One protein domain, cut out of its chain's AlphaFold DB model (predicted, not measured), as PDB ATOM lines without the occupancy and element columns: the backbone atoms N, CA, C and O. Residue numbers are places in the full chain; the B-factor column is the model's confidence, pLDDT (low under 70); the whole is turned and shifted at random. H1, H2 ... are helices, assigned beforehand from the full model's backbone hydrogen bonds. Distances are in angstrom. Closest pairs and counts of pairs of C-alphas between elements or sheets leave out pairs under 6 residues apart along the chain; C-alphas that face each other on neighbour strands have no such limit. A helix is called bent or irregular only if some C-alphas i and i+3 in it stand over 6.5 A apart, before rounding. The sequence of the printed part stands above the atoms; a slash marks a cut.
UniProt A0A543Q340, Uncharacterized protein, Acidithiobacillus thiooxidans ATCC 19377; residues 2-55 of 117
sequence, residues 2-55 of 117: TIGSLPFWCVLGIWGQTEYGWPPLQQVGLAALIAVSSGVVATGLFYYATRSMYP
ATOM      1  N   THR A   2     -36.012 -13.995  32.305       66.12
ATOM      2  CA  THR A   2     -36.954 -14.665  33.221       66.12
ATOM      3  C   THR A   2     -37.175 -13.943  34.555       66.12
ATOM      4  O   THR A   2     -38.296 -13.537  34.822       66.12
ATOM      5  N   ILE A   3     -36.144 -13.705  35.375       78.50
ATOM      6  CA  ILE A   3     -36.337 -13.152  36.738       78.50
ATOM      7  C   ILE A   3     -36.950 -11.741  36.719       78.50
ATOM      8  O   ILE A   3     -37.829 -11.440  37.521       78.50
ATOM      9  N   GLY A   4     -36.528 -10.895  35.774       85.56
ATOM     10  CA  GLY A   4     -36.983  -9.504  35.687       85.56
ATOM     11  C   GLY A   4     -38.469  -9.348  35.350       85.56
ATOM     12  O   GLY A   4     -39.091  -8.400  35.817       85.56
ATOM     13  N   SER A   5     -39.059 -10.277  34.588       89.12
ATOM     14  CA  SER A   5     -40.482 -10.224  34.224       89.12
ATOM     15  C   SER A   5     -41.390 -11.032  35.154       89.12
ATOM     16  O   SER A   5     -42.605 -10.895  35.061       89.12
ATOM     17  N   LEU A   6     -40.845 -11.875  36.045       90.19
ATOM     18  CA  LEU A   6     -41.655 -12.672  36.980       90.19
ATOM     19  C   LEU A   6     -42.648 -11.829  37.799       90.19
ATOM     20  O   LEU A   6     -43.797 -12.252  37.891       90.19
ATOM     21  N   PRO A   7     -42.289 -10.642  38.338       92.44
ATOM     22  CA  PRO A   7     -43.246  -9.820  39.078       92.44
ATOM     23  C   PRO A   7     -44.477  -9.447  38.245       92.44
ATOM     24  O   PRO A   7     -45.602  -9.547  38.726       92.44
ATOM     25  N   PHE A   8     -44.273  -9.085  36.976       93.50
ATOM     26  CA  PHE A   8     -45.352  -8.760  36.045       93.50
ATOM     27  C   PHE A   8     -46.262  -9.970  35.781       93.50
ATOM     28  O   PHE A   8     -47.484  -9.857  35.874       93.50
ATOM     29  N   TRP A   9     -45.676 -11.144  35.530       91.62
ATOM     30  CA  TRP A   9     -46.443 -12.373  35.299       91.62
ATOM     31  C   TRP A   9     -47.196 -12.851  36.544       91.62
ATOM     32  O   TRP A   9     -48.314 -13.340  36.418       91.62
ATOM     33  N   CYS A  10     -46.640 -12.662  37.745       92.56
ATOM     34  CA  CYS A  10     -47.342 -12.948  38.996       92.56
ATOM     35  C   CYS A  10     -48.582 -12.063  39.162       92.56
ATOM     36  O   CYS A  10     -49.646 -12.570  39.508       92.56
ATOM     37  N   VAL A  11     -48.470 -10.758  38.882       95.69
ATOM     38  CA  VAL A  11     -49.612  -9.830  38.941       95.69
ATOM     39  C   VAL A  11     -50.693 -10.232  37.935       95.69
ATOM     40  O   VAL A  11     -51.857 -10.341  38.314       95.69
ATOM     41  N   LEU A  12     -50.316 -10.522  36.684       93.38
ATOM     42  CA  LEU A  12     -51.255 -11.016  35.670       93.38
ATOM     43  C   LEU A  12     -51.907 -12.344  36.066       93.38
ATOM     44  O   LEU A  12     -53.096 -12.523  35.830       93.38
ATOM     45  N   GLY A  13     -51.154 -13.262  36.676       93.00
ATOM     46  CA  GLY A  13     -51.674 -14.544  37.148       93.00
ATOM     47  C   GLY A  13     -52.711 -14.381  38.260       93.00
ATOM     48  O   GLY A  13     -53.768 -15.001  38.200       93.00
ATOM     49  N   ILE A  14     -52.448 -13.505  39.237       95.06
ATOM     50  CA  ILE A  14     -53.410 -13.177  40.302       95.06
ATOM     51  C   ILE A  14     -54.670 -12.548  39.701       95.06
ATOM     52  O   ILE A  14     -55.776 -12.964  40.035       95.06
ATOM     53  N   TRP A  15     -54.510 -11.585  38.793       96.00
ATOM     54  CA  TRP A  15     -55.644 -10.928  38.148       96.00
ATOM     55  C   TRP A  15     -56.475 -11.902  37.294       96.00
ATOM     56  O   TRP A  15     -57.695 -11.972  37.431       96.00
ATOM     57  N   GLY A  16     -55.826 -12.737  36.478       94.25
ATOM     58  CA  GLY A  16     -56.500 -13.771  35.692       94.25
ATOM     59  C   GLY A  16     -57.247 -14.782  36.565       94.25
ATOM     60  O   GLY A  16     -58.372 -15.155  36.243       94.25
ATOM     61  N   GLN A  17     -56.671 -15.156  37.711       92.81
ATOM     62  CA  GLN A  17     -57.322 -16.029  38.686       92.81
ATOM     63  C   GLN A  17     -58.583 -15.390  39.287       92.81
ATOM     64  O   GLN A  17     -59.565 -16.098  39.513       92.81
ATOM     65  N   THR A  18     -58.572 -14.079  39.554       95.19
ATOM     66  CA  THR A  18     -59.749 -13.375  40.090       95.19
ATOM     67  C   THR A  18     -60.887 -13.254  39.078       95.19
ATOM     68  O   THR A  18     -62.043 -13.312  39.482       95.19
ATOM     69  N   GLU A  19     -60.575 -13.131  37.786       95.69
ATOM     70  CA  GLU A  19     -61.573 -12.947  36.720       95.69
ATOM     71  C   GLU A  19     -62.119 -14.280  36.176       95.69
ATOM     72  O   GLU A  19     -63.316 -14.413  35.931       95.69
ATOM     73  N   TYR A  20     -61.253 -15.286  35.994       93.00
ATOM     74  CA  TYR A  20     -61.579 -16.520  35.261       93.00
ATOM     75  C   TYR A  20     -61.457 -17.804  36.098       93.00
ATOM     76  O   TYR A  20     -61.857 -18.876  35.638       93.00
ATOM     77  N   GLY A  21     -60.936 -17.725  37.326       92.62
ATOM     78  CA  GLY A  21     -60.684 -18.893  38.168       92.62
ATOM     79  C   GLY A  21     -59.465 -19.716  37.727       92.62
ATOM     80  O   GLY A  21     -58.628 -19.264  36.947       92.62
ATOM     81  N   TRP A  22     -59.341 -20.933  38.267       91.44
ATOM     82  CA  TRP A  22     -58.196 -21.805  37.977       91.44
ATOM     83  C   TRP A  22     -58.315 -22.436  36.583       91.44
ATOM     84  O   TRP A  22     -59.395 -22.927  36.237       91.44
ATOM     85  N   PRO A  23     -57.223 -22.510  35.799       91.00
ATOM     86  CA  PRO A  23     -57.254 -23.163  34.500       91.00
ATOM     87  C   PRO A  23     -57.467 -24.680  34.649       91.00
ATOM     88  O   PRO A  23     -56.947 -25.300  35.584       91.00
ATOM     89  N   PRO A  24     -58.189 -25.324  33.716       94.31
ATOM     90  CA  PRO A  24     -58.344 -26.771  33.704       94.31
ATOM     91  C   PRO A  24     -56.993 -27.470  33.506       94.31
ATOM     92  O   PRO A  24     -56.120 -26.988  32.782       94.31
ATOM     93  N   LEU A  25     -56.842 -28.664  34.088       94.69
ATOM     94  CA  LEU A  25     -55.578 -29.416  34.084       94.69
ATOM     95  C   LEU A  25     -55.026 -29.669  32.668       94.69
ATOM     96  O   LEU A  25     -53.815 -29.674  32.463       94.69
ATOM     97  N   GLN A  26     -55.905 -29.820  31.676       94.31
ATOM     98  CA  GLN A  26     -55.513 -29.957  30.273       94.31
ATOM     99  C   GLN A  26     -54.759 -28.723  29.749       94.31
ATOM    100  O   GLN A  26     -53.738 -28.876  29.081       94.31
ATOM    101  N   GLN A  27     -55.223 -27.511  30.068       92.44
ATOM    102  CA  GLN A  27     -54.541 -26.275  29.665       92.44
ATOM    103  C   GLN A  27     -53.186 -26.146  30.360       92.44
ATOM    104  O   GLN A  27     -52.213 -25.750  29.726       92.44
ATOM    105  N   VAL A  28     -53.100 -26.553  31.628       94.69
ATOM    106  CA  VAL A  28     -51.828 -26.597  32.362       94.69
ATOM    107  C   VAL A  28     -50.840 -27.556  31.686       94.69
ATOM    108  O   VAL A  28     -49.679 -27.201  31.500       94.69
ATOM    109  N   GLY A  29     -51.294 -28.737  31.253       96.31
ATOM    110  CA  GLY A  29     -50.463 -29.695  30.518       96.31
ATOM    111  C   GLY A  29     -49.953 -29.155  29.176       96.31
ATOM    112  O   GLY A  29     -48.768 -29.290  28.869       96.31
ATOM    113  N   LEU A  30     -50.817 -28.492  28.397       93.81
ATOM    114  CA  LEU A  30     -50.426 -27.846  27.137       93.81
ATOM    115  C   LEU A  30     -49.434 -26.697  27.370       93.81
ATOM    116  O   LEU A  30     -48.423 -26.608  26.675       93.81
ATOM    117  N   ALA A  31     -49.675 -25.859  28.380       93.12
ATOM    118  CA  ALA A  31     -48.764 -24.782  28.758       93.12
ATOM    119  C   ALA A  31     -47.397 -25.322  29.205       93.12
ATOM    120  O   ALA A  31     -46.368 -24.776  28.813       93.12
ATOM    121  N   ALA A  32     -47.365 -26.425  29.961       94.38
ATOM    122  CA  ALA A  32     -46.125 -27.086  30.357       94.38
ATOM    123  C   ALA A  32     -45.345 -27.624  29.145       94.38
ATOM    124  O   ALA A  32     -44.131 -27.440  29.068       94.38
ATOM    125  N   LEU A  33     -46.028 -28.232  28.168       94.75
ATOM    126  CA  LEU A  33     -45.400 -28.703  26.930       94.75
ATOM    127  C   LEU A  33     -44.777 -27.547  26.131       94.75
ATOM    128  O   LEU A  33     -43.633 -27.649  25.682       94.75
ATOM    129  N   ILE A  34     -45.502 -26.436  25.984       91.94
ATOM    130  CA  ILE A  34     -45.006 -25.226  25.312       91.94
ATOM    131  C   ILE A  34     -43.813 -24.637  26.081       91.94
ATOM    132  O   ILE A  34     -42.791 -24.305  25.482       91.94
ATOM    133  N   ALA A  35     -43.899 -24.570  27.412       92.00
ATOM    134  CA  ALA A  35     -42.834 -24.047  28.262       92.00
ATOM    135  C   ALA A  35     -41.544 -24.877  28.165       92.00
ATOM    136  O   ALA A  35     -40.456 -24.312  28.093       92.00
ATOM    137  N   VAL A  36     -41.640 -26.209  28.118       95.44
ATOM    138  CA  VAL A  36     -40.466 -27.079  27.954       95.44
ATOM    139  C   VAL A  36     -39.896 -26.974  26.539       95.44
ATOM    140  O   VAL A  36     -38.691 -26.788  26.375       95.44
ATOM    141  N   SER A  37     -40.742 -27.059  25.512       93.50
ATOM    142  CA  SER A  37     -40.291 -27.035  24.115       93.50
ATOM    143  C   SER A  37     -39.665 -25.693  23.718       93.50
ATOM    144  O   SER A  37     -38.522 -25.662  23.266       93.50
ATOM    145  N   SER A  38     -40.360 -24.576  23.930       89.38
ATOM    146  CA  SER A  38     -39.859 -23.245  23.566       89.38
ATOM    147  C   SER A  38     -38.912 -22.672  24.632       89.38
ATOM    148  O   SER A  38     -37.789 -22.239  24.345       89.38
ATOM    149  N   GLY A  39     -39.322 -22.732  25.900       88.69
ATOM    150  CA  GLY A  39     -38.597 -22.091  26.997       88.69
ATOM    151  C   GLY A  39     -37.313 -22.807  27.414       88.69
ATOM    152  O   GLY A  39     -36.341 -22.140  27.754       88.69
ATOM    153  N   VAL A  40     -37.271 -24.143  27.383       92.31
ATOM    154  CA  VAL A  40     -36.075 -24.902  27.798       92.31
ATOM    155  C   VAL A  40     -35.272 -25.363  26.588       92.31
ATOM    156  O   VAL A  40     -34.086 -25.053  26.489       92.31
ATOM    157  N   VAL A  41     -35.901 -26.085  25.657       94.31
ATOM    158  CA  VAL A  41     -35.186 -26.694  24.526       94.31
ATOM    159  C   VAL A  41     -34.772 -25.636  23.505       94.31
ATOM    160  O   VAL A  41     -33.575 -25.458  23.283       94.31
ATOM    161  N   ALA A  42     -35.718 -24.899  22.913       91.31
ATOM    162  CA  ALA A  42     -35.400 -23.932  21.859       91.31
ATOM    163  C   ALA A  42     -34.490 -22.802  22.371       91.31
ATOM    164  O   ALA A  42     -33.464 -22.506  21.759       91.31
ATOM    165  N   THR A  43     -34.798 -22.241  23.544       90.81
ATOM    166  CA  THR A  43     -33.958 -21.213  24.184       90.81
ATOM    167  C   THR A  43     -32.560 -21.747  24.529       90.81
ATOM    168  O   THR A  43     -31.565 -21.047  24.338       90.81
ATOM    169  N   GLY A  44     -32.454 -22.996  24.996       93.31
ATOM    170  CA  GLY A  44     -31.169 -23.645  25.258       93.31
ATOM    171  C   GLY A  44     -30.324 -23.815  23.993       93.31
ATOM    172  O   GLY A  44     -29.140 -23.478  24.002       93.31
ATOM    173  N   LEU A  45     -30.933 -24.268  22.890       93.56
ATOM    174  CA  LEU A  45     -30.266 -24.375  21.588       93.56
ATOM    175  C   LEU A  45     -29.824 -23.003  21.059       93.56
ATOM    176  O   LEU A  45     -28.708 -22.875  20.557       93.56
ATOM    177  N   PHE A  46     -30.656 -21.971  21.210       91.88
ATOM    178  CA  PHE A  46     -30.318 -20.606  20.808       91.88
ATOM    179  C   PHE A  46     -29.127 -20.051  21.603       91.88
ATOM    180  O   PHE A  46     -28.172 -19.529  21.021       91.88
ATOM    181  N   TYR A  47     -29.126 -20.213  22.931       91.88
ATOM    182  CA  TYR A  47     -27.991 -19.791  23.754       91.88
ATOM    183  C   TYR A  47     -26.723 -20.592  23.476       91.88
ATOM    184  O   TYR A  47     -25.622 -20.042  23.516       91.88
ATOM    185  N   TYR A  48     -26.862 -21.877  23.161       94.19
ATOM    186  CA  TYR A  48     -25.740 -22.680  22.704       94.19
ATOM    187  C   TYR A  48     -25.150 -22.112  21.404       94.19
ATOM    188  O   TYR A  48     -23.958 -21.813  21.363       94.19
ATOM    189  N   ALA A  49     -25.976 -21.871  20.382       92.56
ATOM    190  CA  ALA A  49     -25.533 -21.350  19.088       92.56
ATOM    191  C   ALA A  49     -24.873 -19.962  19.197       92.56
ATOM    192  O   ALA A  49     -23.780 -19.749  18.666       92.56
ATOM    193  N   THR A  50     -25.496 -19.034  19.929       93.19
ATOM    194  CA  THR A  50     -24.948 -17.684  20.157       93.19
ATOM    195  C   THR A  50     -23.625 -17.737  20.913       93.19
ATOM    196  O   THR A  50     -22.657 -17.098  20.504       93.19
ATOM    197  N   ARG A  51     -23.512 -18.565  21.958       93.69
ATOM    198  CA  ARG A  51     -22.251 -18.731  22.694       93.69
ATOM    199  C   ARG A  51     -21.152 -19.356  21.832       93.69
ATOM    200  O   ARG A  51     -19.999 -18.944  21.943       93.69
ATOM    201  N   SER A  52     -21.487 -20.311  20.965       93.44
ATOM    202  CA  SER A  52     -20.538 -20.913  20.021       93.44
ATOM    203  C   SER A  52     -20.022 -19.918  18.980       93.44
ATOM    204  O   SER A  52     -18.884 -20.050  18.526       93.44
ATOM    205  N   MET A  53     -20.830 -18.923  18.605       92.50
ATOM    206  CA  MET A  53     -20.465 -17.896  17.623       92.50
ATOM    207  C   MET A  53     -19.997 -16.575  18.245       92.50
ATOM    208  O   MET A  53     -19.525 -15.716  17.509       92.50
ATOM    209  N   TYR A  54     -20.034 -16.433  19.574       90.31
ATOM    210  CA  TYR A  54     -19.633 -15.224  20.306       90.31
ATOM    211  C   TYR A  54     -18.274 -14.624  19.881       90.31
ATOM    212  O   TYR A  54     -18.189 -13.402  19.768       90.31
ATOM    213  N   PRO A  55     -17.217 -15.413  19.582       93.44
ATOM    214  CA  PRO A  55     -15.941 -14.855  19.121       93.44
ATOM    215  C   PRO A  55     -15.981 -14.212  17.721       93.44
ATOM    216  O   PRO A  55     -15.020 -13.554  17.333       93.44
TER     217      PRO A  55
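This is residues 2 to 55 of the 117 residues of an uncharacterized protein of Acidithiobacillus thiooxidans ATCC 19377 (UniProt A0A543Q340). Two helices make an open, flat U: H1 leads to a tight link, and the longer H2 folds back with a gap between them and reaches on past where H1 begins. The printed part has 54 residues, with H1 then H2, no named strand, and is all helix. It is only just extended, close to loose, with a radius of gyration of the C-alphas of 15.4 A and spans of 49 by 25 by 9 A.

H1, residues 2 to 20, begins at C-alpha 2 (-36.954, -14.665, 33.221) and is 24.8 A long. It is irregular, with C-alphas 4 and 7 7.1 A apart, and has a kink of 34 degrees near residue 9. H2, residues 25 to 53, is 40.5 A long and ends at C-alpha 53 (-20.465, -17.896, 17.623). It is neither bent nor irregular, but only just: C-alphas 39 and 42 are 6.3 A apart.

H1 and H2 are apart, with no C-alpha of one within 8 A of the other. O i to N i+4 pairs are within hydrogen-bond range in 13 of 15 for H1 and 22 of 25 for H2.

The C-alphas farthest apart, of Glu 19 and Pro 55, are 48.9 A apart. The printed part has no cut. Its mean pLDDT is 92.1, and residue 2 is under 70.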